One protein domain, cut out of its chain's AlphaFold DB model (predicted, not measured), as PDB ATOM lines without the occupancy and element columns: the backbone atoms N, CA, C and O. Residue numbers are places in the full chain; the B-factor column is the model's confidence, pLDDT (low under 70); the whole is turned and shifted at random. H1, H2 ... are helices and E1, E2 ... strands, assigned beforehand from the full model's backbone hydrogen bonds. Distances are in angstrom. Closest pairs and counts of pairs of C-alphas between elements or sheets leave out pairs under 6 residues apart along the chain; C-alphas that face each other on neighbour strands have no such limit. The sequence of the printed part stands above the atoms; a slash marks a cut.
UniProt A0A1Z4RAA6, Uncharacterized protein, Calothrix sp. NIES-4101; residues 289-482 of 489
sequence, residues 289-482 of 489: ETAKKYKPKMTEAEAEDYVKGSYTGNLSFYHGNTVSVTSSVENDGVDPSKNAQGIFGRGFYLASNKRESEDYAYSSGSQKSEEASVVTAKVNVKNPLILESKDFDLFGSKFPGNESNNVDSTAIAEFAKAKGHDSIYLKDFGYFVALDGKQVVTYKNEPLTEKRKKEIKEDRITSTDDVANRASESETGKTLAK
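AT A GLANCE: This is residues 289 to 482 of the 489 residues of an uncharacterized protein of Calothrix sp. NIES-4101 (UniProt A0A1Z4RAA6). Two small sheets, E2 E6 E5 E4 and E1 E3 E7, stand partly face to face with their strands crossed, a sandwich with helices round it. H3 and H4 cover opposite faces of the three-stranded sheet, H6 packs on the four-stranded one, and H1 lies beyond H2, far from the core. The 194 printed residues, mixed in class, hold nine named helices and seven strands, in the order H1 H2 E1 H3 E2 H4 E3 E4 H5 H6 E5 E6 E7 H7 H8 H9. The sheet E2 E6 E5 E4 is mixed, E1 E3 E7 antiparallel; the whole is compact, radius of gyration of the C-alphas 16.0 A, spans 44 by 41 by 30 A.

IN THESE COORDINATES: H1, residues 289 to 292, begins at C-alpha 289 (-39.377, 1.058, -38.211). H2 is 300 to 306, E1 317 to 322 (17.0 A), H3 323 to 332, E2 348 to 351, H4 354 to 364 (15.2 A), E3 372 to 379 (22.2 A) and E4 384 to 387. H5 is 391 to 398, H6 409 to 418, E5 423 to 426, E6 431 to 434, and E7 440 to 447 (19.4 A), which bends by 68 degrees at residue 443. H7 is 450 to 458, H8 464 to 473, and H9, 475 to 480, ends at C-alpha 480 (-47.987, -19.129, -23.081).

HOW THE PARTS SIT: The sandwich's sheets stand with strands at 70 degrees; the C-alphas of His 319 in E1 and Leu 350 in E2, their closest, are 5.1 A apart. In the strongly twisted sheet E1 E3 E7, N 319 and O 375, 3.0 A, are within hydrogen-bond range across the antiparallel neighbours E1 and E3, as are N 376 and O 444, 2.8 A, across the antiparallel neighbours E3 and E7. In the sheet E2 E6 E5 E4, within hydrogen-bond range are N 350 and O 432, 2.8 A, across the antiparallel neighbours E2 and E6, N 433 and O 424, 2.8 A, across the hairpin E5 and E6, and N 387 and O 425, 2.8 A, across the parallel neighbours E4 and E5. E4, H5 H6, E5 form a strand-helix-strand unit, parallel strands joined through helices, with a right-handed crossover. Three layers, helices on both faces, are H2 and H4 on one face of E1 E3 E7 and H3 on the other. H4 touches H7 about perpendicular, 86 degrees, closest C-alphas Asp 359 and Ile 456, 6.1 A. H8 and H9 graze the four-stranded sheet and only just touch, only at the corner, with 3 pairs of C-alphas within 8 A. H2 to H9 have every O i to N i+4 pair within hydrogen-bond range; H1 is too short for one.

THE WHOLE: The C-alphas of Glu 289 and Glu 458, the farthest apart, are 46.0 A apart. The printed part has no cut; the link H3 to E2, 15 residues, is long. Residues 365 to 370 and 405 are under pLDDT 70.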
ATOM      1  N   GLU A 289     -38.186   0.979 -37.360       94.94
ATOM      2  CA  GLU A 289     -39.377   1.058 -38.211       94.94
ATOM      3  C   GLU A 289     -40.650   0.807 -37.407       94.94
ATOM      4  O   GLU A 289     -41.627   1.544 -37.549       94.94
ATOM      5  N   THR A 290     -40.626  -0.169 -36.503       93.69
ATOM      6  CA  THR A 290     -41.728  -0.398 -35.568       93.69
ATOM      7  C   THR A 290     -41.879   0.776 -34.600       93.69
ATOM      8  O   THR A 290     -42.985   1.278 -34.406       93.69
ATOM      9  N   ALA A 291     -40.775   1.299 -34.062       95.88
ATOM     10  CA  ALA A 291     -40.791   2.416 -33.123       95.88
ATOM     11  C   ALA A 291     -41.417   3.693 -33.714       95.88
ATOM     12  O   ALA A 291     -42.058   4.442 -32.981       95.88
ATOM     13  N   LYS A 292     -41.293   3.934 -35.029       97.12
ATOM     14  CA  LYS A 292     -41.956   5.065 -35.715       97.12
ATOM     15  C   LYS A 292     -43.484   4.969 -35.710       97.12
ATOM     16  O   LYS A 292     -44.151   5.996 -35.792       97.12
ATOM     17  N   LYS A 293     -44.038   3.755 -35.646       97.00
ATOM     18  CA  LYS A 293     -45.490   3.506 -35.620       97.00
ATOM     19  C   LYS A 293     -46.075   3.554 -34.209       97.00
ATOM     20  O   LYS A 293     -47.293   3.487 -34.057       97.00
ATOM     21  N   TYR A 294     -45.224   3.631 -33.187       98.00
ATOM     22  CA  TYR A 294     -45.639   3.568 -31.795       98.00
ATOM     23  C   TYR A 294     -46.550   4.740 -31.410       98.00
ATOM     24  O   TYR A 294     -46.246   5.906 -31.662       98.00
ATOM     25  N   LYS A 295     -47.638   4.401 -30.723       98.19
ATOM     26  CA  LYS A 295     -48.521   5.306 -29.992       98.19
ATOM     27  C   LYS A 295     -48.840   4.629 -28.656       98.19
ATOM     28  O   LYS A 295     -49.185   3.447 -28.684       98.19
ATOM     29  N   PRO A 296     -48.766   5.339 -27.519       97.75
ATOM     30  CA  PRO A 296     -49.155   4.799 -26.216       97.75
ATOM     31  C   PRO A 296     -50.530   4.126 -26.211       97.75
ATOM     32  O   PRO A 296     -50.658   2.988 -25.759       97.75
ATOM     33  N   LYS A 297     -51.522   4.805 -26.798       98.25
ATOM     34  CA  LYS A 297     -52.884   4.319 -27.000       98.25
ATOM     35  C   LYS A 297     -53.187   4.154 -28.484       98.25
ATOM     36  O   LYS A 297     -52.948   5.057 -29.287       98.25
ATOM     37  N   MET A 298     -53.748   3.006 -28.829       98.38
ATOM     38  CA  MET A 298     -54.148   2.618 -30.176       98.38
ATOM     39  C   MET A 298     -55.590   2.104 -30.172       98.38
ATOM     40  O   MET A 298     -56.143   1.766 -29.126       98.38
ATOM     41  N   THR A 299     -56.214   2.015 -31.343       98.06
ATOM     42  CA  THR A 299     -57.369   1.122 -31.508       98.06
ATOM     43  C   THR A 299     -56.930  -0.339 -31.358       98.06
ATOM     44  O   THR A 299     -55.754  -0.657 -31.529       98.06
ATOM     45  N   GLU A 300     -57.858  -1.253 -31.062       97.69
ATOM     46  CA  GLU A 300     -57.518  -2.679 -30.933       97.69
ATOM     47  C   GLU A 300     -56.884  -3.236 -32.220       97.69
ATOM     48  O   GLU A 300     -55.853  -3.896 -32.155       97.69
ATOM     49  N   ALA A 301     -57.418  -2.871 -33.391       97.50
ATOM     50  CA  ALA A 301     -56.873  -3.288 -34.682       97.50
ATOM     51  C   ALA A 301     -55.467  -2.716 -34.962       97.50
ATOM     52  O   ALA A 301     -54.598  -3.432 -35.458       97.50
ATOM     53  N   GLU A 302     -55.213  -1.444 -34.629       97.88
ATOM     54  CA  GLU A 302     -53.864  -0.862 -34.717       97.88
ATOM     55  C   GLU A 302     -52.890  -1.575 -33.765       97.88
ATOM     56  O   GLU A 302     -51.756  -1.855 -34.149       97.88
ATOM     57  N   ALA A 303     -53.330  -1.900 -32.543       98.00
ATOM     58  CA  ALA A 303     -52.513  -2.613 -31.566       98.00
ATOM     59  C   ALA A 303     -52.165  -4.034 -32.036       98.00
ATOM     60  O   ALA A 303     -51.028  -4.469 -31.863       98.00
ATOM     61  N   GLU A 304     -53.110  -4.748 -32.655       96.06
ATOM     62  CA  GLU A 304     -52.883  -6.067 -33.259       96.06
ATOM     63  C   GLU A 304     -51.888  -6.018 -34.424       96.06
ATOM     64  O   GLU A 304     -50.989  -6.859 -34.496       96.06
ATOM     65  N   ASP A 305     -51.993  -5.022 -35.311       95.88
ATOM     66  CA  ASP A 305     -51.010  -4.837 -36.386       95.88
ATOM     67  C   ASP A 305     -49.623  -4.484 -35.826       95.88
ATOM     68  O   ASP A 305     -48.611  -5.028 -36.273       95.88
ATOM     69  N   TYR A 306     -49.566  -3.640 -34.790       96.25
ATOM     70  CA  TYR A 306     -48.316  -3.235 -34.146       96.25
ATOM     71  C   TYR A 306     -47.545  -4.419 -33.545       96.25
ATOM     72  O   TYR A 306     -46.317  -4.479 -33.643       96.25
ATOM     73  N   VAL A 307     -48.248  -5.384 -32.943       94.94
ATOM     74  CA  VAL A 307     -47.626  -6.581 -32.350       94.94
ATOM     75  C   VAL A 307     -47.502  -7.747 -33.326       94.94
ATOM     76  O   VAL A 307     -47.120  -8.851 -32.933       94.94
ATOM     77  N   LYS A 308     -47.772  -7.538 -34.617       91.94
ATOM     78  CA  LYS A 308     -47.685  -8.601 -35.616       91.94
ATOM     79  C   LYS A 308     -46.288  -9.231 -35.638       91.94
ATOM     80  O   LYS A 308     -45.251  -8.568 -35.713       91.94
ATOM     81  N   GLY A 309     -46.251 -10.560 -35.546       88.00
ATOM     82  CA  GLY A 309     -45.005 -11.324 -35.443       88.00
ATOM     83  C   GLY A 309     -44.287 -11.178 -34.096       88.00
ATOM     84  O   GLY A 309     -43.084 -11.434 -34.023       88.00
ATOM     85  N   SER A 310     -44.967 -10.687 -33.057       92.31
ATOM     86  CA  SER A 310     -44.549 -10.823 -31.659       92.31
ATOM     87  C   SER A 310     -44.571 -12.297 -31.237       92.31
ATOM     88  O   SER A 310     -45.389 -13.077 -31.720       92.31
ATOM     89  N   TYR A 311     -43.703 -12.670 -30.302       90.25
ATOM     90  CA  TYR A 311     -43.686 -13.949 -29.602       90.25
ATOM     91  C   TYR A 311     -45.020 -14.239 -28.913       90.25
ATOM     92  O   TYR A 311     -45.435 -15.389 -28.842       90.25
ATOM     93  N   THR A 312     -45.700 -13.200 -28.423       89.31
ATOM     94  CA  THR A 312     -47.019 -13.293 -27.783       89.31
ATOM     95  C   THR A 312     -48.173 -13.230 -28.788       89.31
ATOM     96  O   THR A 312     -49.326 -13.346 -28.385       89.31
ATOM     97  N   GLY A 313     -47.900 -13.058 -30.088       86.81
ATOM     98  CA  GLY A 313     -48.931 -12.893 -31.114       86.81
ATOM     99  C   GLY A 313     -49.917 -11.772 -30.769       86.81
ATOM    100  O   GLY A 313     -49.514 -10.704 -30.317       86.81
ATOM    101  N   ASN A 314     -51.215 -12.045 -30.935       89.50
ATOM    102  CA  ASN A 314     -52.299 -11.107 -30.626       89.50
ATOM    103  C   ASN A 314     -52.869 -11.294 -29.207       89.50
ATOM    104  O   ASN A 314     -54.010 -10.912 -28.955       89.50
ATOM    105  N   LEU A 315     -52.130 -11.893 -28.271       94.75
ATOM    106  CA  LEU A 315     -52.620 -12.074 -26.902       94.75
ATOM    107  C   LEU A 315     -52.778 -10.732 -26.174       94.75
ATOM    108  O   LEU A 315     -51.993  -9.800 -26.371       94.75
ATOM    109  N   SER A 316     -53.791 -10.652 -25.311       97.25
ATOM    110  CA  SER A 316     -54.038  -9.484 -24.465       97.25
ATOM    111  C   SER A 316     -53.480  -9.686 -23.065       97.25
ATOM    112  O   SER A 316     -53.550 -10.780 -22.497       97.25
ATOM    113  N   PHE A 317     -52.964  -8.596 -22.511       97.88
ATOM    114  CA  PHE A 317     -52.451  -8.517 -21.153       97.88
ATOM    115  C   PHE A 317     -53.063  -7.326 -20.425       97.88
ATOM    116  O   PHE A 317     -53.614  -6.414 -21.044       97.88
ATOM    117  N   TYR A 318     -52.945  -7.335 -19.104       98.25
ATOM    118  CA  TYR A 318     -53.635  -6.399 -18.233       98.25
ATOM    119  C   TYR A 318     -52.656  -5.761 -17.253       98.25
ATOM    120  O   TYR A 318     -51.735  -6.419 -16.775       98.25
ATOM    121  N   HIS A 319     -52.842  -4.478 -16.959       97.50
ATOM    122  CA  HIS A 319     -52.129  -3.801 -15.878       97.50
ATOM    123  C   HIS A 319     -53.128  -3.006 -15.046       97.50
ATOM    124  O   HIS A 319     -53.878  -2.184 -15.576       97.50
ATOM    125  N   GLY A 320     -53.149  -3.274 -13.746       94.88
ATOM    126  CA  GLY A 320     -54.007  -2.591 -12.792       94.88
ATOM    127  C   GLY A 320     -53.280  -1.466 -12.077       94.88
ATOM    128  O   GLY A 320     -52.131  -1.637 -11.684       94.88
ATOM    129  N   ASN A 321     -53.935  -0.322 -11.900       93.69
ATOM    130  CA  ASN A 321     -53.423   0.760 -11.062       93.69
ATOM    131  C   ASN A 321     -54.538   1.762 -10.718       93.69
ATOM    132  O   ASN A 321     -55.716   1.505 -10.957       93.69
ATOM    133  N   THR A 322     -54.188   2.930 -10.194       91.38
ATOM    134  CA  THR A 322     -55.115   4.059 -10.059       91.38
ATOM    135  C   THR A 322     -55.459   4.657 -11.434       91.38
ATOM    136  O   THR A 322     -54.726   4.496 -12.419       91.38
ATOM    137  N   VAL A 323     -56.588   5.366 -11.539       91.88
ATOM    138  CA  VAL A 323     -57.023   6.052 -12.772       91.88
ATOM    139  C   VAL A 323     -55.973   7.058 -13.245       91.88
ATOM    140  O   VAL A 323     -55.729   7.164 -14.444       91.88
ATOM    141  N   SER A 324     -55.303   7.764 -12.329       90.69
ATOM    142  CA  SER A 324     -54.261   8.736 -12.681       90.69
ATOM    143  C   SER A 324     -53.059   8.065 -13.354       90.69
ATOM    144  O   SER A 324     -52.596   8.531 -14.397       90.69
ATOM    145  N   VAL A 325     -52.595   6.933 -12.814       90.75
ATOM    146  CA  VAL A 325     -51.479   6.170 -13.385       90.75
ATOM    147  C   VAL A 325     -51.874   5.532 -14.712       90.75
ATOM    148  O   VAL A 325     -51.157   5.684 -15.696       90.75
ATOM    149  N   THR A 326     -53.027   4.864 -14.778       93.31
ATOM    150  CA  THR A 326     -53.504   4.237 -16.025       93.31
ATOM    151  C   THR A 326     -53.755   5.258 -17.137       93.31
ATOM    152  O   THR A 326     -53.419   4.992 -18.288       93.31
ATOM    153  N   SER A 327     -54.241   6.458 -16.805       92.81
ATOM    154  CA  SER A 327     -54.376   7.562 -17.766       92.81
ATOM    155  C   SER A 327     -53.020   8.079 -18.252       92.81
ATOM    156  O   SER A 327     -52.868   8.367 -19.435       92.81
ATOM    157  N   SER A 328     -52.013   8.173 -17.374       93.25
ATOM    158  CA  SER A 328     -50.643   8.516 -17.791       93.25
ATOM    159  C   SER A 328     -50.060   7.440 -18.710       93.25
ATOM    160  O   SER A 328     -49.481   7.776 -19.733       93.25
ATOM    161  N   VAL A 329     -50.296   6.153 -18.435       95.31
ATOM    162  CA  VAL A 329     -49.873   5.063 -19.333       95.31
ATOM    163  C   VAL A 329     -50.516   5.189 -20.720       95.31
ATOM    164  O   VAL A 329     -49.833   5.002 -21.723       95.31
ATOM    165  N   GLU A 330     -51.806   5.526 -20.800       96.81
ATOM    166  CA  GLU A 330     -52.494   5.734 -22.082       96.81
ATOM    167  C   GLU A 330     -52.012   6.967 -22.856       96.81
ATOM    168  O   GLU A 330     -51.993   6.935 -24.085       96.81
ATOM    169  N   ASN A 331     -51.660   8.054 -22.166       95.06
ATOM    170  CA  ASN A 331     -51.325   9.327 -22.809       95.06
ATOM    171  C   ASN A 331     -49.827   9.468 -23.093       95.06
ATOM    172  O   ASN A 331     -49.435   9.884 -24.183       95.06
ATOM    173  N   ASP A 332     -48.998   9.105 -22.119       96.19
ATOM    174  CA  ASP A 332     -47.553   9.333 -22.126       96.19
ATOM    175  C   ASP A 332     -46.779   8.070 -22.528       96.19
ATOM    176  O   ASP A 332     -45.620   8.143 -22.940       96.19
ATOM    177  N   GLY A 333     -47.422   6.905 -22.424       96.69
ATOM    178  CA  GLY A 333     -46.799   5.606 -22.619       96.69
ATOM    179  C   GLY A 333     -46.243   5.016 -21.333       96.69
ATOM    180  O   GLY A 333     -46.266   5.598 -20.246       96.69
ATOM    181  N   VAL A 334     -45.747   3.794 -21.468       95.94
ATOM    182  CA  VAL A 334     -45.129   3.061 -20.371       95.94
ATOM    183  C   VAL A 334     -43.710   3.576 -20.132       95.94
ATOM    184  O   VAL A 334     -42.931   3.738 -21.067       95.94
ATOM    185  N   ASP A 335     -43.344   3.747 -18.862       94.94
ATOM    186  CA  ASP A 335     -41.967   4.009 -18.441       94.94
ATOM    187  C   ASP A 335     -41.486   2.881 -17.511       94.94
ATOM    188  O   ASP A 335     -41.738   2.922 -16.300       94.94
ATOM    189  N   PRO A 336     -40.789   1.862 -18.054       93.94
ATOM    190  CA  PRO A 336     -40.268   0.737 -17.277       93.94
ATOM    191  C   PRO A 336     -39.305   1.175 -16.164       93.94
ATOM    192  O   PRO A 336     -39.115   0.458 -15.182       93.94
ATOM    193  N   SER A 337     -38.702   2.363 -16.283       89.88
ATOM    194  CA  SER A 337     -37.747   2.864 -15.303       89.88
ATOM    195  C   SER A 337     -38.418   3.261 -13.980       89.88
ATOM    196  O   SER A 337     -37.755   3.231 -12.941       89.88
ATOM    197  N   LYS A 338     -39.723   3.561 -13.973       87.94
ATOM    198  CA  LYS A 338     -40.444   3.986 -12.761       87.94
ATOM    199  C   LYS A 338     -40.629   2.871 -11.732       87.94
ATOM    200  O   LYS A 338     -40.797   3.174 -10.557       87.94
ATOM    201  N   ASN A 339     -40.552   1.604 -12.138       85.25
ATOM    202  CA  ASN A 339     -40.707   0.464 -11.235       85.25
ATOM    203  C   ASN A 339     -39.353  -0.149 -10.849       85.25
ATOM    204  O   ASN A 339     -38.944  -1.188 -11.367       85.25
ATOM    205  N   ALA A 340     -38.648   0.491  -9.917       80.94
ATOM    206  CA  ALA A 340     -37.350   0.014  -9.436       80.94
ATOM    207  C   ALA A 340     -37.441  -1.193  -8.479       80.94
ATOM    208  O   ALA A 340     -36.411  -1.705  -8.048       80.94
ATOM    209  N   GLN A 341     -38.644  -1.652  -8.131       80.88
ATOM    210  CA  GLN A 341     -38.855  -2.659  -7.085       80.88
ATOM    211  C   GLN A 341     -39.396  -3.998  -7.599       80.88
ATOM    212  O   GLN A 341     -39.717  -4.877  -6.808       80.88
ATOM    213  N   GLY A 342     -39.475  -4.178  -8.918       85.56
ATOM    214  CA  GLY A 342     -39.894  -5.445  -9.508       85.56
ATOM    215  C   GLY A 342     -38.976  -6.599  -9.102       85.56
ATOM    216  O   GLY A 342     -37.800  -6.617  -9.461       85.56
ATOM    217  N   ILE A 343     -39.523  -7.590  -8.395       88.25
ATOM    218  CA  ILE A 343     -38.773  -8.766  -7.924       88.25
ATOM    219  C   ILE A 343     -38.269  -9.665  -9.073       88.25
ATOM    220  O   ILE A 343     -37.356 -10.459  -8.914       88.25
ATOM    221  N   PHE A 344     -38.809  -9.492 -10.276       90.00
ATOM    222  CA  PHE A 344     -38.388 -10.231 -11.473       90.00
ATOM    223  C   PHE A 344     -37.645  -9.358 -12.482       90.00
ATOM    224  O   PHE A 344     -37.525  -9.717 -13.648       90.00
ATOM    225  N   GLY A 345     -37.177  -8.193 -12.043       93.25
ATOM    226  CA  GLY A 345     -36.507  -7.219 -12.884       93.25
ATOM    227  C   GLY A 345     -37.248  -5.892 -12.966       93.25
ATOM    228  O   GLY A 345     -38.468  -5.795 -12.829       93.25
ATOM    229  N   ARG A 346     -36.482  -4.830 -13.200       95.00
ATOM    230  CA  ARG A 346     -37.003  -3.482 -13.398       95.00
ATOM    231  C   ARG A 346     -37.739  -3.418 -14.729       95.00
ATOM    232  O   ARG A 346     -37.119  -3.511 -15.789       95.00
ATOM    233  N   GLY A 347     -39.051  -3.221 -14.670       96.44
ATOM    234  CA  GLY A 347     -39.857  -3.023 -15.862       96.44
ATOM    235  C   GLY A 347     -41.346  -2.835 -15.600       96.44
ATOM    236  O   GLY A 347     -41.783  -2.646 -14.462       96.44
ATOM    237  N   PHE A 348     -42.135  -2.872 -16.671       97.06
ATOM    238  CA  PHE A 348     -43.586  -2.718 -16.601       97.06
ATOM    239  C   PHE A 348     -44.287  -4.075 -16.593       97.06
ATOM    240  O   PHE A 348     -44.159  -4.849 -17.542       97.06
ATOM    241  N   TYR A 349     -45.013  -4.346 -15.510       96.88
ATOM    242  CA  TYR A 349     -45.621  -5.642 -15.229       96.88
ATOM    243  C   TYR A 349     -47.029  -5.737 -15.800       96.88
ATOM    244  O   TYR A 349     -47.851  -4.843 -15.606       96.88
ATOM    245  N   LEU A 350     -47.306  -6.847 -16.466       97.69
ATOM    246  CA  LEU A 350     -48.545  -7.125 -17.172       97.69
ATOM    247  C   LEU A 350     -49.001  -8.548 -16.844       97.69
ATOM    248  O   LEU A 350     -48.243  -9.497 -17.024       97.69
ATOM    249  N   ALA A 351     -50.232  -8.716 -16.373       97.06
ATOM    250  CA  ALA A 351     -50.817 -10.022 -16.097       97.06
ATOM    251  C   ALA A 351     -51.478 -10.606 -17.350       97.06
ATOM    252  O   ALA A 351     -52.116  -9.895 -18.126       97.06
ATOM    253  N   SER A 352     -51.395 -11.922 -17.515       96.19
ATOM    254  CA  SER A 352     -52.166 -12.676 -18.515       96.19
ATOM    255  C   SER A 352     -53.657 -12.785 -18.173       96.19
ATOM    256  O   SER A 352     -54.483 -13.001 -19.059       96.19
ATOM    257  N   ASN A 353     -54.017 -12.608 -16.898       96.38
ATOM    258  CA  ASN A 353     -55.388 -12.666 -16.404       96.38
ATOM    259  C   ASN A 353     -55.868 -11.276 -15.957       96.38
ATOM    260  O   ASN A 353     -55.203 -10.595 -15.179       96.38
ATOM    261  N   LYS A 354     -57.060 -10.865 -16.407       96.69
ATOM    262  CA  LYS A 354     -57.640  -9.566 -16.043       96.69
ATOM    263  C   LYS A 354     -57.925  -9.439 -14.543       96.69
ATOM    264  O   LYS A 354     -57.628  -8.397 -13.971       96.69
ATOM    265  N   ARG A 355     -58.460 -10.484 -13.900       94.81
ATOM    266  CA  ARG A 355     -58.818 -10.466 -12.468       94.81
ATOM    267  C   ARG A 355     -57.611 -10.233 -11.568       94.81
ATOM    268  O   ARG A 355     -57.750  -9.599 -10.532       94.81
ATOM    269  N   GLU A 356     -56.446 -10.719 -11.986       94.00
ATOM    270  CA  GLU A 356     -55.172 -10.464 -11.310       94.00
ATOM    271  C   GLU A 356     -54.868  -8.964 -11.248       94.00
ATOM    272  O   GLU A 356     -54.636  -8.396 -10.186       94.00
ATOM    273  N   SER A 357     -54.959  -8.295 -12.399       94.94
ATOM    274  CA  SER A 357     -54.764  -6.847 -12.484       94.94
ATOM    275  C   SER A 357     -55.846  -6.059 -11.756       94.94
ATOM    276  O   SER A 357     -55.558  -5.014 -11.192       94.94
ATOM    277  N   GLU A 358     -57.087  -6.537 -11.743       94.88
ATOM    278  CA  GLU A 358     -58.163  -5.894 -10.988       94.88
ATOM    279  C   GLU A 358     -57.920  -5.943  -9.468       94.88
ATOM    280  O   GLU A 358     -58.093  -4.923  -8.801       94.88
ATOM    281  N   ASP A 359     -57.484  -7.086  -8.921       93.00
ATOM    282  CA  ASP A 359     -57.116  -7.205  -7.499       93.00
ATOM    283  C   ASP A 359     -55.895  -6.340  -7.155       93.00
ATOM    284  O   ASP A 359     -55.891  -5.636  -6.140       93.00
ATOM    285  N   TYR A 360     -54.905  -6.293  -8.051       90.44
ATOM    286  CA  TYR A 360     -53.766  -5.395  -7.897       90.44
ATOM    287  C   TYR A 360     -54.199  -3.921  -7.899       90.44
ATOM    288  O   TYR A 360     -53.861  -3.193  -6.975       90.44
ATOM    289  N   ALA A 361     -55.015  -3.481  -8.863       92.12
ATOM    290  CA  ALA A 361     -55.526  -2.106  -8.911       92.12
ATOM    291  C   ALA A 361     -56.308  -1.734  -7.640       92.12
ATOM    292  O   ALA A 361     -56.195  -0.618  -7.131       92.12
ATOM    293  N   TYR A 362     -57.105  -2.678  -7.127       89.75
ATOM    294  CA  TYR A 362     -57.885  -2.505  -5.905       89.75
ATOM    295  C   TYR A 362     -57.011  -2.409  -4.644       89.75
ATOM    296  O   TYR A 362     -57.365  -1.690  -3.712       89.75
ATOM    297  N   SER A 363     -55.884  -3.125  -4.599       85.69
ATOM    298  CA  SER A 363     -54.964  -3.117  -3.454       85.69
ATOM    299  C   SER A 363     -53.922  -1.996  -3.509       85.69
ATOM    300  O   SER A 363     -53.541  -1.486  -2.453       85.69
ATOM    301  N   SER A 364     -53.492  -1.587  -4.708       76.44
ATOM    302  CA  SER A 364     -52.515  -0.516  -4.932       76.44
ATOM    303  C   SER A 364     -53.128   0.874  -4.785       76.44
ATOM    304  O   SER A 364     -52.461   1.796  -4.324       76.44
ATOM    305  N   GLY A 365     -54.398   1.040  -5.171       61.78
ATOM    306  CA  GLY A 365     -55.156   2.249  -4.886       61.78
ATOM    307  C   GLY A 365     -55.426   2.301  -3.392       61.78
ATOM    308  O   GLY A 365     -56.274   1.563  -2.895       61.78
ATOM    309  N   SER A 366     -54.667   3.122  -2.665       54.19
ATOM    310  CA  SER A 366     -54.827   3.321  -1.224       54.19
ATOM    311  C   SER A 366     -56.315   3.319  -0.833       54.19
ATOM    312  O   SER A 366     -57.143   3.998  -1.442       54.19
ATOM    313  N   GLN A 367     -56.660   2.487   0.155       53.97
ATOM    314  CA  GLN A 367     -58.007   1.992   0.488       53.97
ATOM    315  C   GLN A 367     -59.106   3.045   0.792       53.97
ATOM    316  O   GLN A 367     -60.108   2.697   1.422       53.97
ATOM    317  N   LYS A 368     -58.956   4.332   0.455       53.81
ATOM    318  CA  LYS A 368     -59.843   5.390   0.957       53.81
ATOM    319  C   LYS A 368     -60.375   6.426  -0.034       53.81
ATOM    320  O   LYS A 368     -61.322   7.098   0.362       53.81
ATOM    321  N   SER A 369     -59.902   6.553  -1.278       55.28
ATOM    322  CA  SER A 369     -60.528   7.546  -2.185       55.28
ATOM    323  C   SER A 369     -60.220   7.454  -3.675       55.28
ATOM    324  O   SER A 369     -60.919   8.105  -4.447       55.28
ATOM    325  N   GLU A 370     -59.195   6.722  -4.109       66.69
ATOM    326  CA  GLU A 370     -58.798   6.769  -5.520       66.69
ATOM    327  C   GLU A 370     -59.576   5.767  -6.379       66.69
ATOM    328  O   GLU A 370     -59.831   4.621  -5.999       66.69
ATOM    329  N   GLU A 371     -59.985   6.222  -7.561       88.19
ATOM    330  CA  GLU A 371     -60.586   5.364  -8.572       88.19
ATOM    331  C   GLU A 371     -59.509   4.399  -9.090       88.19
ATOM    332  O   GLU A 371     -58.467   4.822  -9.589       88.19
ATOM    333  N   ALA A 372     -59.736   3.096  -8.935       92.12
ATOM    334  CA  ALA A 372     -58.895   2.044  -9.499       92.12
ATOM    335  C   ALA A 372     -59.306   1.772 -10.952       92.12
ATOM    336  O   ALA A 372     -60.484   1.886 -11.288       92.12
ATOM    337  N   SER A 373     -58.362   1.388 -11.804       95.31
ATOM    338  CA  SER A 373     -58.591   1.103 -13.219       95.31
ATOM    339  C   SER A 373     -57.665   0.006 -13.732       95.31
ATOM    340  O   SER A 373     -56.590  -0.237 -13.179       95.31
ATOM    341  N   VAL A 374     -58.072  -0.648 -14.816       97.31
ATOM    342  CA  VAL A 374     -57.262  -1.654 -15.510       97.31
ATOM    343  C   VAL A 374     -57.104  -1.269 -16.971       97.31
ATOM    344  O   VAL A 374     -58.093  -1.098 -17.686       97.31
ATOM    345  N   VAL A 375     -55.857  -1.193 -17.436       98.00
ATOM    346  CA  VAL A 375     -55.554  -1.081 -18.866       98.00
ATOM    347  C   VAL A 375     -55.435  -2.467 -19.486       98.00
ATOM    348  O   VAL A 375     -54.867  -3.379 -18.888       98.00
ATOM    349  N   THR A 376     -55.965  -2.616 -20.697       98.56
ATOM    350  CA  THR A 376     -55.723  -3.771 -21.566       98.56
ATOM    351  C   THR A 376     -54.730  -3.368 -22.645       98.56
ATOM    352  O   THR A 376     -54.880  -2.321 -23.286       98.56
ATOM    353  N   ALA A 377     -53.716  -4.202 -22.838       98.56
ATOM    354  CA  ALA A 377     -52.598  -3.932 -23.720       98.56
ATOM    355  C   ALA A 377     -52.235  -5.143 -24.584       98.56
ATOM    356  O   ALA A 377     -52.528  -6.292 -24.240       98.56
ATOM    357  N   LYS A 378     -51.553  -4.863 -25.694       97.75
ATOM    358  CA  LYS A 378     -50.792  -5.845 -26.473       97.75
ATOM    359  C   LYS A 378     -49.299  -5.579 -26.263       97.75
ATOM    360  O   LYS A 378     -48.900  -4.438 -26.008       97.75
ATOM    361  N   VAL A 379     -48.480  -6.625 -26.368       96.88
ATOM    362  CA  VAL A 379     -47.030  -6.533 -26.129       96.88
ATOM    363  C   VAL A 379     -46.249  -7.013 -27.352       96.88
ATOM    364  O   VAL A 379     -46.409  -8.154 -27.778       96.88
ATOM    365  N   ASN A 380     -45.391  -6.156 -27.906       95.81
ATOM    366  CA  ASN A 380     -44.470  -6.486 -28.990       95.81
ATOM    367  C   ASN A 380     -43.123  -6.954 -28.428       95.81
ATOM    368  O   ASN A 380     -42.278  -6.147 -28.041       95.81
ATOM    369  N   VAL A 381     -42.936  -8.266 -28.404       94.31
ATOM    370  CA  VAL A 381     -41.768  -8.959 -27.849       94.31
ATOM    371  C   VAL A 381     -41.321 -10.027 -28.819       94.31
ATOM    372  O   VAL A 381     -42.143 -10.620 -29.503       94.31
ATOM    373  N   LYS A 382     -40.030 -10.291 -28.932       93.69
ATOM    374  CA  LYS A 382     -39.469 -11.247 -29.891       93.69
ATOM    375  C   LYS A 382     -38.676 -12.341 -29.189       93.69
ATOM    376  O   LYS A 382     -38.655 -13.461 -29.698       93.69
ATOM    377  N   ASN A 383     -38.059 -12.051 -28.046       95.06
ATOM    378  CA  ASN A 383     -37.192 -12.980 -27.327       95.06
ATOM    379  C   ASN A 383     -37.312 -12.824 -25.797       95.06
ATOM    380  O   ASN A 383     -36.368 -12.362 -25.154       95.06
ATOM    381  N   PRO A 384     -38.443 -13.213 -25.185       95.69
ATOM    382  CA  PRO A 384     -38.573 -13.180 -23.732       95.69
ATOM    383  C   PRO A 384     -37.588 -14.129 -23.035       95.69
ATOM    384  O   PRO A 384     -37.384 -15.268 -23.457       95.69
ATOM    385  N   LEU A 385     -37.039 -13.683 -21.906       95.38
ATOM    386  CA  LEU A 385     -36.447 -14.547 -20.894       95.38
ATOM    387  C   LEU A 385     -37.580 -15.256 -20.144       95.38
ATOM    388  O   LEU A 385     -38.335 -14.614 -19.418       95.38
ATOM    389  N   ILE A 386     -37.717 -16.564 -20.344       93.69
ATOM    390  CA  ILE A 386     -38.750 -17.373 -19.691       93.69
ATOM    391  C   ILE A 386     -38.233 -17.834 -18.328       93.69
ATOM    392  O   ILE A 386     -37.252 -18.573 -18.275       93.69
ATOM    393  N   LEU A 387     -38.909 -17.418 -17.259       92.31
ATOM    394  CA  LEU A 387     -38.601 -17.773 -15.876       92.31
ATOM    395  C   LEU A 387     -39.752 -18.550 -15.232       92.31
ATOM    396  O   LEU A 387     -40.924 -18.364 -15.563       92.31
ATOM    397  N   GLU A 388     -39.403 -19.377 -14.261       90.00
ATOM    398  CA  GLU A 388     -40.299 -20.033 -13.311       90.00
ATOM    399  C   GLU A 388     -40.105 -19.414 -11.918       90.00
ATOM    400  O   GLU A 388     -39.124 -18.718 -11.656       90.00
ATOM    401  N   SER A 389     -41.037 -19.671 -11.006       84.50
ATOM    402  CA  SER A 389     -40.999 -19.175  -9.625       84.50
ATOM    403  C   SER A 389     -39.690 -19.520  -8.902       84.50
ATOM    404  O   SER A 389     -39.100 -18.643  -8.280       84.50
ATOM    405  N   LYS A 390     -39.174 -20.743  -9.074       84.00
ATOM    406  CA  LYS A 390     -37.891 -21.198  -8.501       84.00
ATOM    407  C   LYS A 390     -36.659 -20.428  -8.988       84.00
ATOM    408  O   LYS A 390     -35.637 -20.384  -8.311       84.00
ATOM    409  N   ASP A 391     -36.729 -19.807 -10.169       86.50
ATOM    410  CA  ASP A 391     -35.593 -19.053 -10.713       86.50
ATOM    411  C   ASP A 391     -35.379 -17.735  -9.929       86.50
ATOM    412  O   ASP A 391     -34.326 -17.104 -10.032       86.50
ATOM    413  N   PHE A 392     -36.357 -17.327  -9.110       82.56
ATOM    414  CA  PHE A 392     -36.270 -16.149  -8.249       82.56
ATOM    415  C   PHE A 392     -35.182 -16.272  -7.177       82.56
ATOM    416  O   PHE A 392     -34.380 -15.350  -7.021       82.56
ATOM    417  N   ASP A 393     -35.100 -17.411  -6.489       82.38
ATOM    418  CA  ASP A 393     -34.104 -17.630  -5.431       82.38
ATOM    419  C   ASP A 393     -32.682 -17.610  -6.004       82.38
ATOM    420  O   ASP A 393     -31.758 -17.026  -5.420       82.38
ATOM    421  N   LEU A 394     -32.516 -18.157  -7.213       86.62
ATOM    422  CA  LEU A 394     -31.265 -18.063  -7.955       86.62
ATOM    423  C   LEU A 394     -30.893 -16.595  -8.200       86.62
ATOM    424  O   LEU A 394     -29.780 -16.191  -7.860       86.62
ATOM    425  N   PHE A 395     -31.808 -15.771  -8.718       89.25
ATOM    426  CA  PHE A 395     -31.526 -14.350  -8.929       89.25
ATOM    427  C   PHE A 395     -31.286 -13.577  -7.633       89.25
ATOM    428  O   PHE A 395     -30.410 -12.717  -7.626       89.25
ATOM    429  N   GLY A 396     -31.969 -13.897  -6.533       88.00
ATOM    430  CA  GLY A 396     -31.685 -13.287  -5.230       88.00
ATOM    431  C   GLY A 396     -30.289 -13.606  -4.710       88.00
ATOM    432  O   GLY A 396     -29.617 -12.729  -4.173       88.00
ATOM    433  N   SER A 397     -29.793 -14.822  -4.955       89.94
ATOM    434  CA  SER A 397     -28.415 -15.180  -4.604       89.94
ATOM    435  C   SER A 397     -27.368 -14.517  -5.512       89.94
ATOM    436  O   SER A 397     -26.287 -14.144  -5.054       89.94
ATOM    437  N   LYS A 398     -27.674 -14.359  -6.808       92.94
ATOM    438  CA  LYS A 398     -26.725 -13.872  -7.822       92.94
ATOM    439  C   LYS A 398     -26.709 -12.353  -7.963       92.94
ATOM    440  O   LYS A 398     -25.656 -11.785  -8.252       92.94
ATOM    441  N   PHE A 399     -27.849 -11.709  -7.744       94.44
ATOM    442  CA  PHE A 399     -28.058 -10.267  -7.822       94.44
ATOM    443  C   PHE A 399     -28.765  -9.785  -6.549       94.44
ATOM    444  O   PHE A 399     -29.927  -9.380  -6.612       94.44
ATOM    445  N   PRO A 400     -28.088  -9.829  -5.390       91.44
ATOM    446  CA  PRO A 400     -28.700  -9.445  -4.126       91.44
ATOM    447  C   PRO A 400     -29.115  -7.971  -4.142       91.44
ATOM    448  O   PRO A 400     -28.360  -7.096  -4.575       91.44
ATOM    449  N   GLY A 401     -30.336  -7.718  -3.683       88.31
ATOM    450  CA  GLY A 401     -30.924  -6.386  -3.561       88.31
ATOM    451  C   GLY A 401     -30.789  -5.779  -2.171       88.31
ATOM    452  O   GLY A 401     -29.955  -6.174  -1.360       88.31
ATOM    453  N   ASN A 402     -31.658  -4.809  -1.889       82.19
ATOM    454  CA  ASN A 402     -31.847  -4.284  -0.539       82.19
ATOM    455  C   ASN A 402     -32.808  -5.170   0.281       82.19
ATOM    456  O   ASN A 402     -33.450  -6.074  -0.253       82.19
ATOM    457  N   GLU A 403     -32.956  -4.852   1.570       72.94
ATOM    458  CA  GLU A 403     -33.806  -5.596   2.518       72.94
ATOM    459  C   GLU A 403     -35.284  -5.700   2.103       72.94
ATOM    460  O   GLU A 403     -36.002  -6.555   2.610       72.94
ATOM    461  N   SER A 404     -35.772  -4.825   1.216       70.25
ATOM    462  CA  SER A 404     -37.193  -4.798   0.843       70.25
ATOM    463  C   SER A 404     -37.558  -5.836  -0.215       70.25
ATOM    464  O   SER A 404     -38.650  -6.390  -0.152       70.25
ATOM    465  N   ASN A 405     -36.660  -6.110  -1.168       68.62
ATOM    466  CA  ASN A 405     -36.961  -6.968  -2.321       68.62
ATOM    467  C   ASN A 405     -36.021  -8.170  -2.454       68.62
ATOM    468  O   ASN A 405     -36.261  -9.014  -3.313       68.62
ATOM    469  N   ASN A 406     -34.939  -8.236  -1.665       84.19
ATOM    470  CA  ASN A 406     -33.860  -9.237  -1.722       84.19
ATOM    471  C   ASN A 406     -33.138  -9.371  -3.076       84.19
ATOM    472  O   ASN A 406     -32.114 -10.047  -3.153       84.19
ATOM    473  N   VAL A 407     -33.596  -8.682  -4.123       89.75
ATOM    474  CA  VAL A 407     -33.040  -8.727  -5.478       89.75
ATOM    475  C   VAL A 407     -32.743  -7.336  -6.029       89.75
ATOM    476  O   VAL A 407     -33.457  -6.364  -5.760       89.75
ATOM    477  N   ASP A 408     -31.696  -7.237  -6.840       94.00
ATOM    478  CA  ASP A 408     -31.403  -6.067  -7.654       94.00
ATOM    479  C   ASP A 408     -32.160  -6.173  -8.984       94.00
ATOM    480  O   ASP A 408     -31.708  -6.771  -9.966       94.00
ATOM    481  N   SER A 409     -33.345  -5.568  -9.005       93.75
ATOM    482  CA  SER A 409     -34.237  -5.543 -10.165       93.75
ATOM    483  C   SER A 409     -33.567  -4.952 -11.416       93.75
ATOM    484  O   SER A 409     -33.825  -5.397 -12.537       93.75
ATOM    485  N   THR A 410     -32.681  -3.964 -11.253       95.81
ATOM    486  CA  THR A 410     -31.983  -3.345 -12.385       95.81
ATOM    487  C   THR A 410     -30.982  -4.332 -12.969       95.81
ATOM    488  O   THR A 410     -30.954  -4.510 -14.184       95.81
ATOM    489  N   ALA A 411     -30.238  -5.038 -12.118       96.50
ATOM    490  CA  ALA A 411     -29.299  -6.060 -12.559       96.50
ATOM    491  C   ALA A 411     -29.985  -7.204 -13.318       96.50
ATOM    492  O   ALA A 411     -29.479  -7.608 -14.359       96.50
ATOM    493  N   ILE A 412     -31.151  -7.681 -12.864       96.25
ATOM    494  CA  ILE A 412     -31.910  -8.732 -13.568       96.25
ATOM    495  C   ILE A 412     -32.325  -8.262 -14.973       96.25
ATOM    496  O   ILE A 412     -32.110  -8.971 -15.957       96.25
ATOM    497  N   ALA A 413     -32.884  -7.053 -15.085       97.00
ATOM    498  CA  ALA A 413     -33.310  -6.494 -16.369       97.00
ATOM    499  C   ALA A 413     -32.128  -6.271 -17.326       97.00
ATOM    500  O   ALA A 413     -32.205  -6.615 -18.505       97.00
ATOM    501  N   GLU A 414     -31.021  -5.715 -16.832       97.75
ATOM    502  CA  GLU A 414     -29.805  -5.515 -17.621       97.75
ATOM    503  C   GLU A 414     -29.163  -6.844 -18.037       97.75
ATOM    504  O   GLU A 414     -28.716  -6.969 -19.176       97.75
ATOM    505  N   PHE A 415     -29.163  -7.854 -17.164       97.62
ATOM    506  CA  PHE A 415     -28.679  -9.197 -17.482       97.62
ATOM    507  C   PHE A 415     -29.506  -9.840 -18.600       97.62
ATOM    508  O   PHE A 415     -28.939 -10.345 -19.570       97.62
ATOM    509  N   ALA A 416     -30.839  -9.748 -18.519       97.06
ATOM    510  CA  ALA A 416     -31.733 -10.217 -19.574       97.06
ATOM    511  C   ALA A 416     -31.411  -9.539 -20.920       97.06
ATOM    512  O   ALA A 416     -31.175 -10.233 -21.913       97.06
ATOM    513  N   LYS A 417     -31.284  -8.201 -20.942       97.69
ATOM    514  CA  LYS A 417     -30.903  -7.441 -22.151       97.69
ATOM    515  C   LYS A 417     -29.523  -7.826 -22.679       97.69
ATOM    516  O   LYS A 417     -29.353  -7.991 -23.885       97.69
ATOM    517  N   ALA A 418     -28.544  -8.015 -21.794       97.75
ATOM    518  CA  ALA A 418     -27.187  -8.404 -22.165       97.75
ATOM    519  C   ALA A 418     -27.134  -9.795 -22.821       97.75
ATOM    520  O   ALA A 418     -26.395  -9.984 -23.788       97.75
ATOM    521  N   LYS A 419     -27.965 -10.746 -22.369       96.69
ATOM    522  CA  LYS A 419     -28.158 -12.057 -23.025       96.69
ATOM    523  C   LYS A 419     -28.999 -11.975 -24.309       96.69
ATOM    524  O   LYS A 419     -29.096 -12.945 -25.058       96.69
ATOM    525  N   GLY A 420     -29.541 -10.796 -24.611       96.75
ATOM    526  CA  GLY A 420     -30.329 -10.490 -25.801       96.75
ATOM    527  C   GLY A 420     -31.811 -10.818 -25.667       96.75
ATOM    528  O   GLY A 420     -32.492 -10.977 -26.677       96.75
ATOM    529  N   HIS A 421     -32.310 -10.938 -24.442       97.12
ATOM    530  CA  HIS A 421     -33.741 -10.982 -24.200       97.12
ATOM    531  C   HIS A 421     -34.318  -9.568 -24.208       97.12
ATOM    532  O   HIS A 421     -33.712  -8.632 -23.687       97.12
ATOM    533  N   ASP A 422     -35.497  -9.407 -24.795       96.94
ATOM    534  CA  ASP A 422     -36.185  -8.114 -24.867       96.94
ATOM    535  C   ASP A 422     -37.266  -7.952 -23.799       96.94
ATOM    536  O   ASP A 422     -37.803  -6.863 -23.605       96.94
ATOM    537  N   SER A 423     -37.561  -9.007 -23.056       97.44
ATOM    538  CA  SER A 423     -38.509  -8.982 -21.952       97.44
ATOM    539  C   SER A 423     -38.292 -10.146 -21.005       97.44
ATOM    540  O   SER A 423     -37.442 -11.000 -21.247       97.44
ATOM    541  N   ILE A 424     -39.091 -10.212 -19.944       97.00
ATOM    542  CA  ILE A 424     -39.107 -11.337 -19.008       97.00
ATOM    543  C   ILE A 424     -40.541 -11.858 -18.922       97.00
ATOM    544  O   ILE A 424     -41.476 -11.069 -18.813       97.00
ATOM    545  N   TYR A 425     -40.734 -13.171 -18.997       95.44
ATOM    546  CA  TYR A 425     -42.037 -13.805 -18.818       95.44
ATOM    547  C   TYR A 425     -41.959 -14.843 -17.707       95.44
ATOM    548  O   TYR A 425     -41.146 -15.761 -17.757       95.44
ATOM    549  N   LEU A 426     -42.828 -14.690 -16.717       93.38
ATOM    550  CA  LEU A 426     -42.959 -15.587 -15.582       93.38
ATOM    551  C   LEU A 426     -44.043 -16.590 -15.900       93.38
ATOM    552  O   LEU A 426     -45.235 -16.275 -15.863       93.38
ATOM    553  N   LYS A 427     -43.610 -17.796 -16.230       91.31
ATOM    554  CA  LYS A 427     -44.479 -18.854 -16.717       91.31
ATOM    555  C   LYS A 427     -45.539 -19.242 -15.691       91.31
ATOM    556  O   LYS A 427     -46.716 -19.289 -16.035       91.31
ATOM    557  N   ASP A 428     -45.124 -19.432 -14.442       88.94
ATOM    558  CA  ASP A 428     -45.995 -19.931 -13.371       88.94
ATOM    559  C   ASP A 428     -47.114 -18.949 -13.020       88.94
ATOM    560  O   ASP A 428     -48.237 -19.355 -12.747       88.94
ATOM    561  N   PHE A 429     -46.827 -17.649 -13.084       90.75
ATOM    562  CA  PHE A 429     -47.771 -16.592 -12.713       90.75
ATOM    563  C   PHE A 429     -48.423 -15.913 -13.917       90.75
ATOM    564  O   PHE A 429     -49.274 -15.038 -13.770       90.75
ATOM    565  N   GLY A 430     -48.006 -16.278 -15.132       92.31
ATOM    566  CA  GLY A 430     -48.451 -15.639 -16.359       92.31
ATOM    567  C   GLY A 430     -48.219 -14.127 -16.361       92.31
ATOM    568  O   GLY A 430     -49.076 -13.393 -16.855       92.31
ATOM    569  N   TYR A 431     -47.097 -13.669 -15.803       94.38
ATOM    570  CA  TYR A 431     -46.711 -12.259 -15.792       94.38
ATOM    571  C   TYR A 431     -45.689 -11.961 -16.869       94.38
ATOM    572  O   TYR A 431     -44.759 -12.725 -17.097       94.38
ATOM    573  N   PHE A 432     -45.828 -10.802 -17.484       94.75
ATOM    574  CA  PHE A 432     -44.910 -10.286 -18.473       94.75
ATOM    575  C   PHE A 432     -44.282  -8.993 -17.958       94.75
ATOM    576  O   PHE A 432     -44.989  -8.127 -17.447       94.75
ATOM    577  N   VAL A 433     -42.967  -8.851 -18.097       97.31
ATOM    578  CA  VAL A 433     -42.218  -7.646 -17.733       97.31
ATOM    579  C   VAL A 433     -41.638  -7.046 -19.005       97.31
ATOM    580  O   VAL A 433     -40.691  -7.582 -19.588       97.31
ATOM    581  N   ALA A 434     -42.225  -5.938 -19.453       97.88
ATOM    582  CA  ALA A 434     -41.693  -5.160 -20.566       97.88
ATOM    583  C   ALA A 434     -40.515  -4.299 -20.089       97.88
ATOM    584  O   ALA A 434     -40.605  -3.624 -19.058       97.88
ATOM    585  N   LEU A 435     -39.415  -4.320 -20.845       97.81
ATOM    586  CA  LEU A 435     -38.158  -3.648 -20.501       97.81
ATOM    587  C   LEU A 435     -37.922  -2.360 -21.314       97.81
ATOM    588  O   LEU A 435     -36.942  -1.647 -21.064       97.81
ATOM    589  N   ASP A 436     -38.806  -2.069 -22.272       97.88
ATOM    590  CA  ASP A 436     -38.928  -0.818 -23.025       97.88
ATOM    591  C   ASP A 436     -40.415  -0.441 -23.163       97.88
ATOM    592  O   ASP A 436     -41.272  -1.286 -23.431       97.88
ATOM    593  N   GLY A 437     -40.739   0.841 -22.977       97.44
ATOM    594  CA  GLY A 437     -42.115   1.336 -23.041       97.44
ATOM    595  C   GLY A 437     -42.781   1.151 -24.404       97.44
ATOM    596  O   GLY A 437     -43.982   0.893 -24.474       97.44
ATOM    597  N   LYS A 438     -41.999   1.190 -25.492       98.19
ATOM    598  CA  LYS A 438     -42.499   0.992 -26.861       98.19
ATOM    599  C   LYS A 438     -42.920  -0.448 -27.142       98.19
ATOM    600  O   LYS A 438     -43.535  -0.706 -28.174       98.19
ATOM    601  N   GLN A 439     -42.614  -1.394 -26.256       98.00
ATOM    602  CA  GLN A 439     -43.125  -2.760 -26.372       98.00
ATOM    603  C   GLN A 439     -44.612  -2.839 -26.031       98.00
ATOM    604  O   GLN A 439     -45.262  -3.787 -26.454       98.00
ATOM    605  N   VAL A 440     -45.160  -1.881 -25.281       98.31
ATOM    606  CA  VAL A 440     -46.521  -1.951 -24.742       98.31
ATOM    607  C   VAL A 440     -47.399  -0.893 -25.391       98.31
ATOM    608  O   VAL A 440     -47.127   0.300 -25.275       98.31
ATOM    609  N   VAL A 441     -48.482  -1.334 -26.026       98.25
ATOM    610  CA  VAL A 441     -49.528  -0.456 -26.565       98.25
ATOM    611  C   VAL A 441     -50.846  -0.775 -25.874       98.25
ATOM    612  O   VAL A 441     -51.264  -1.935 -25.816       98.25
ATOM    613  N   THR A 442     -51.495   0.239 -25.306       98.44
ATOM    614  CA  THR A 442     -52.821   0.087 -24.705       98.44
ATOM    615  C   THR A 442     -53.898   0.322 -25.751       98.44
ATOM    616  O   THR A 442     -53.710   1.062 -26.716       98.44
ATOM    617  N   TYR A 443     -55.048  -0.315 -25.568       98.31
ATOM    618  CA  TYR A 443     -56.208  -0.081 -26.436       98.31
ATOM    619  C   TYR A 443     -57.531   0.011 -25.674       98.31
ATOM    620  O   TYR A 443     -58.577   0.309 -26.252       98.31
ATOM    621  N   LYS A 444     -57.496  -0.227 -24.359       98.25
ATOM    622  CA  LYS A 444     -58.655  -0.131 -23.478       98.25
ATOM    623  C   LYS A 444     -58.210   0.248 -22.069       98.25
ATOM    624  O   LYS A 444     -57.206  -0.273 -21.593       98.25
ATOM    625  N   ASN A 445     -58.991   1.082 -21.392       97.69
ATOM    626  CA  ASN A 445     -58.810   1.444 -19.989       97.69
ATOM    627  C   ASN A 445     -60.179   1.444 -19.308       97.69
ATOM    628  O   ASN A 445     -61.112   2.090 -19.784       97.69
ATOM    629  N   GLU A 446     -60.317   0.646 -18.255       97.31
ATOM    630  CA  GLU A 446     -61.595   0.343 -17.618       97.31
ATOM    631  C   GLU A 446     -61.540   0.662 -16.121       97.31
ATOM    632  O   GLU A 446     -60.978  -0.132 -15.356       97.31
ATOM    633  N   PRO A 447     -62.163   1.772 -15.683       95.44
ATOM    634  CA  PRO A 447     -62.331   2.053 -14.266       95.44
ATOM    635  C   PRO A 447     -63.110   0.932 -13.572       95.44
ATOM    636  O   PRO A 447     -64.113   0.423 -14.087       95.44
ATOM    637  N   LEU A 448     -62.677   0.553 -12.372       94.00
ATOM    638  CA  LEU A 448     -63.368  -0.437 -11.560       94.00
ATOM    639  C   LEU A 448     -64.640   0.171 -10.975       94.00
ATOM    640  O   LEU A 448     -64.599   1.077 -10.145       94.00
ATOM    641  N   THR A 449     -65.786  -0.381 -11.367       93.81
ATOM    642  CA  THR A 449     -67.078  -0.028 -10.767       93.81
ATOM    643  C   THR A 449     -67.145  -0.466  -9.301       93.81
ATOM    644  O   THR A 449     -66.524  -1.456  -8.915       93.81
ATOM    645  N   GLU A 450     -67.971   0.196  -8.486       92.12
ATOM    646  CA  GLU A 450     -68.188  -0.198  -7.082       92.12
ATOM    647  C   GLU A 450     -68.665  -1.648  -6.934       92.12
ATOM    648  O   GLU A 450     -68.227  -2.374  -6.041       92.12
ATOM    649  N   LYS A 451     -69.510  -2.111  -7.865       94.94
ATOM    650  CA  LYS A 451     -69.926  -3.515  -7.923       94.94
ATOM    651  C   LYS A 451     -68.717  -4.437  -8.104       94.94
ATOM    652  O   LYS A 451     -68.570  -5.391  -7.344       94.94
ATOM    653  N   ARG A 452     -67.837  -4.137  -9.066       94.38
ATOM    654  CA  ARG A 452     -66.648  -4.956  -9.328       94.38
ATOM    655  C   ARG A 452     -65.674  -4.930  -8.149       94.38
ATOM    656  O   ARG A 452     -65.175  -5.981  -7.771       94.38
ATOM    657  N   LYS A 453     -65.467  -3.772  -7.512       91.88
ATOM    658  CA  LYS A 453     -64.662  -3.653  -6.281       91.88
ATOM    659  C   LYS A 453     -65.183  -4.565  -5.164       91.88
ATOM    660  O   LYS A 453     -64.390  -5.204  -4.477       91.88
ATOM    661  N   LYS A 454     -66.508  -4.667  -4.998       92.19
ATOM    662  CA  LYS A 454     -67.122  -5.586  -4.026       92.19
ATOM    663  C   LYS A 454     -66.840  -7.053  -4.366       92.19
ATOM    664  O   LYS A 454     -66.456  -7.803  -3.478       92.19
ATOM    665  N   GLU A 455     -66.982  -7.441  -5.631       93.81
ATOM    666  CA  GLU A 455     -66.689  -8.807  -6.088       93.81
ATOM    667  C   GLU A 455     -65.210  -9.173  -5.890       93.81
ATOM    668  O   GLU A 455     -64.909 -10.256  -5.404       93.81
ATOM    669  N   ILE A 456     -64.283  -8.258  -6.203       91.50
ATOM    670  CA  ILE A 456     -62.841  -8.452  -5.969       91.50
ATOM    671  C   ILE A 456     -62.565  -8.676  -4.485       91.50
ATOM    672  O   ILE A 456     -61.804  -9.564  -4.129       91.50
ATOM    673  N   LYS A 457     -63.212  -7.912  -3.599       90.06
ATOM    674  CA  LYS A 457     -63.056  -8.078  -2.149       90.06
ATOM    675  C   LYS A 457     -63.474  -9.474  -1.660       90.06
ATOM    676  O   LYS A 457     -62.926  -9.946  -0.666       90.06
ATOM    677  N   GLU A 458     -64.443 -10.103  -2.320       91.56
ATOM    678  CA  GLU A 458     -64.936 -11.451  -2.006       91.56
ATOM    679  C   GLU A 458     -64.068 -12.557  -2.645       91.56
ATOM    680  O   GLU A 458     -63.932 -13.629  -2.061       91.56
ATOM    681  N   ASP A 459     -63.436 -12.275  -3.789       89.69
ATOM    682  CA  ASP A 459     -62.539 -13.158  -4.559       89.69
ATOM    683  C   ASP A 459     -61.110 -12.578  -4.594       89.69
ATOM    684  O   ASP A 459     -60.514 -12.387  -5.660       89.69
ATOM    685  N   ARG A 460     -60.568 -12.208  -3.425       87.62
ATOM    686  CA  ARG A 460     -59.198 -11.677  -3.335       87.62
ATOM    687  C   ARG A 460     -58.178 -12.779  -3.551       87.62
ATOM    688  O   ARG A 460     -58.371 -13.914  -3.125       87.62
ATOM    689  N   ILE A 461     -57.048 -12.400  -4.131       84.81
ATOM    690  CA  ILE A 461     -55.869 -13.260  -4.192       84.81
ATOM    691  C   ILE A 461     -55.283 -13.331  -2.791       84.81
ATOM    692  O   ILE A 461     -55.019 -12.305  -2.157       84.81
ATOM    693  N   THR A 462     -55.098 -14.547  -2.296       84.62
ATOM    694  CA  THR A 462     -54.565 -14.778  -0.950       84.62
ATOM    695  C   THR A 462     -53.267 -15.570  -0.953       84.62
ATOM    696  O   THR A 462     -52.615 -15.671   0.086       84.62
ATOM    697  N   SER A 463     -52.880 -16.113  -2.107       85.88
ATOM    698  CA  SER A 463     -51.700 -16.953  -2.268       85.88
ATOM    699  C   SER A 463     -51.124 -16.874  -3.682       85.88
ATOM    700  O   SER A 463     -51.798 -16.476  -4.629       85.88
ATOM    701  N   THR A 464     -49.876 -17.308  -3.835       79.81
ATOM    702  CA  THR A 464     -49.224 -17.514  -5.138       79.81
ATOM    703  C   THR A 464     -49.899 -18.612  -5.963       79.81
ATOM    704  O   THR A 464     -49.924 -18.517  -7.190       79.81
ATOM    705  N   ASP A 465     -50.499 -19.612  -5.312       85.62
ATOM    706  CA  ASP A 465     -51.280 -20.657  -5.980       85.62
ATOM    707  C   ASP A 465     -52.529 -20.074  -6.651       85.62
ATOM    708  O   ASP A 465     -52.867 -20.469  -7.766       85.62
ATOM    709  N   ASP A 466     -53.187 -19.092  -6.025       87.94
ATOM    710  CA  ASP A 466     -54.327 -18.391  -6.632       87.94
ATOM    711  C   ASP A 466     -53.903 -17.683  -7.928       87.94
ATOM    712  O   ASP A 466     -54.590 -17.794  -8.947       87.94
ATOM    713  N   VAL A 467     -52.748 -17.007  -7.911       88.50
ATOM    714  CA  VAL A 467     -52.172 -16.331  -9.088       88.50
ATOM    715  C   VAL A 467     -51.876 -17.339 -10.198       88.50
ATOM    716  O   VAL A 467     -52.296 -17.151 -11.342       88.50
ATOM    717  N   ALA A 468     -51.199 -18.439  -9.862       89.50
ATOM    718  CA  ALA A 468     -50.843 -19.479 -10.823       89.50
ATOM    719  C   ALA A 468     -52.082 -20.156 -11.432       89.50
ATOM    720  O   ALA A 468     -52.170 -20.338 -12.651       89.50
ATOM    721  N   ASN A 469     -53.089 -20.458 -10.608       91.31
ATOM    722  CA  ASN A 469     -54.362 -21.006 -11.069       91.31
ATOM    723  C   ASN A 469     -55.049 -20.034 -12.038       91.31
ATOM    724  O   ASN A 469     -55.386 -20.425 -13.158       91.31
ATOM    725  N   ARG A 470     -55.164 -18.748 -11.684       91.75
ATOM    726  CA  ARG A 470     -55.766 -17.714 -12.547       91.75
ATOM    727  C   ARG A 470     -55.023 -17.544 -13.868       91.75
ATOM    728  O   ARG A 470     -55.664 -17.395 -14.916       91.75
ATOM    729  N   ALA A 471     -53.693 -17.574 -13.846       91.25
ATOM    730  CA  ALA A 471     -52.886 -17.559 -15.056       91.25
ATOM    731  C   ALA A 471     -53.220 -18.769 -15.940       91.25
ATOM    732  O   ALA A 471     -53.573 -18.594 -17.109       91.25
ATOM    733  N   SER A 472     -53.223 -19.975 -15.364       90.75
ATOM    734  CA  SER A 472     -53.523 -21.228 -16.069       90.75
ATOM    735  C   SER A 472     -54.958 -21.321 -16.609       90.75
ATOM    736  O   SER A 472     -55.218 -22.065 -17.553       90.75
ATOM    737  N   GLU A 473     -55.898 -20.561 -16.046       91.81
ATOM    738  CA  GLU A 473     -57.288 -20.503 -16.501       91.81
ATOM    739  C   GLU A 473     -57.495 -19.519 -17.661       91.81
ATOM    740  O   GLU A 473     -58.393 -19.728 -18.488       91.81
ATOM    741  N   SER A 474     -56.655 -18.482 -17.753       92.25
ATOM    742  CA  SER A 474     -56.726 -17.456 -18.799       92.25
ATOM    743  C   SER A 474     -56.317 -17.995 -20.175       92.25
ATOM    744  O   SER A 474     -55.461 -18.869 -20.290       92.25
ATOM    745  N   GLU A 475     -56.905 -17.463 -21.250       91.31
ATOM    746  CA  GLU A 475     -56.530 -17.835 -22.623       91.31
ATOM    747  C   GLU A 475     -55.062 -17.494 -22.928       91.31
ATOM    748  O   GLU A 475     -54.318 -18.331 -23.452       91.31
ATOM    749  N   THR A 476     -54.623 -16.299 -22.520       88.81
ATOM    750  CA  THR A 476     -53.230 -15.849 -22.634       88.81
ATOM    751  C   THR A 476     -52.281 -16.788 -21.890       88.81
ATOM    752  O   THR A 476     -51.313 -17.271 -22.477       88.81
ATOM    753  N   GLY A 477     -52.568 -17.119 -20.628       88.00
ATOM    754  CA  GLY A 477     -51.724 -18.013 -19.836       88.00
ATOM    755  C   GLY A 477     -51.710 -19.451 -20.358       88.00
ATOM    756  O   GLY A 477     -50.636 -20.031 -20.476       88.00
ATOM    757  N   LYS A 478     -52.849 -20.010 -20.795       89.19
ATOM    758  CA  LYS A 478     -52.904 -21.335 -21.456       89.19
ATOM    759  C   LYS A 478     -52.049 -21.395 -22.716       89.19
ATOM    760  O   LYS A 478     -51.409 -22.412 -22.987       89.19
ATOM    761  N   THR A 479     -52.057 -20.318 -23.495       87.44
ATOM    762  CA  THR A 479     -51.278 -20.219 -24.729       87.44
ATOM    763  C   THR A 479     -49.783 -20.155 -24.421       87.44
ATOM    764  O   THR A 479     -49.003 -20.910 -25.002       87.44
ATOM    765  N   LEU A 480     -49.388 -19.318 -23.460       86.88
ATOM    766  CA  LEU A 480     -47.987 -19.129 -23.081       86.88
ATOM    767  C   LEU A 480     -47.420 -20.255 -22.209       86.88
ATOM    768  O   LEU A 480     -46.213 -20.467 -22.218       86.88
ATOM    769  N   ALA A 481     -48.246 -21.057 -21.534       83.00
ATOM    770  CA  ALA A 481     -47.789 -22.234 -20.788       83.00
ATOM    771  C   ALA A 481     -47.066 -23.264 -21.682       83.00
ATOM    772  O   ALA A 481     -46.260 -24.064 -21.197       83.00
ATOM    773  N   LYS A 482     -47.317 -23.223 -22.998       78.38
ATOM    774  CA  LYS A 482     -46.635 -24.048 -24.003       78.38
ATOM    775  C   LYS A 482     -45.224 -23.553 -24.348       78.38
ATOM    776  O   LYS A 482     -44.505 -24.275 -25.029       78.38
TER     777      LYS A 482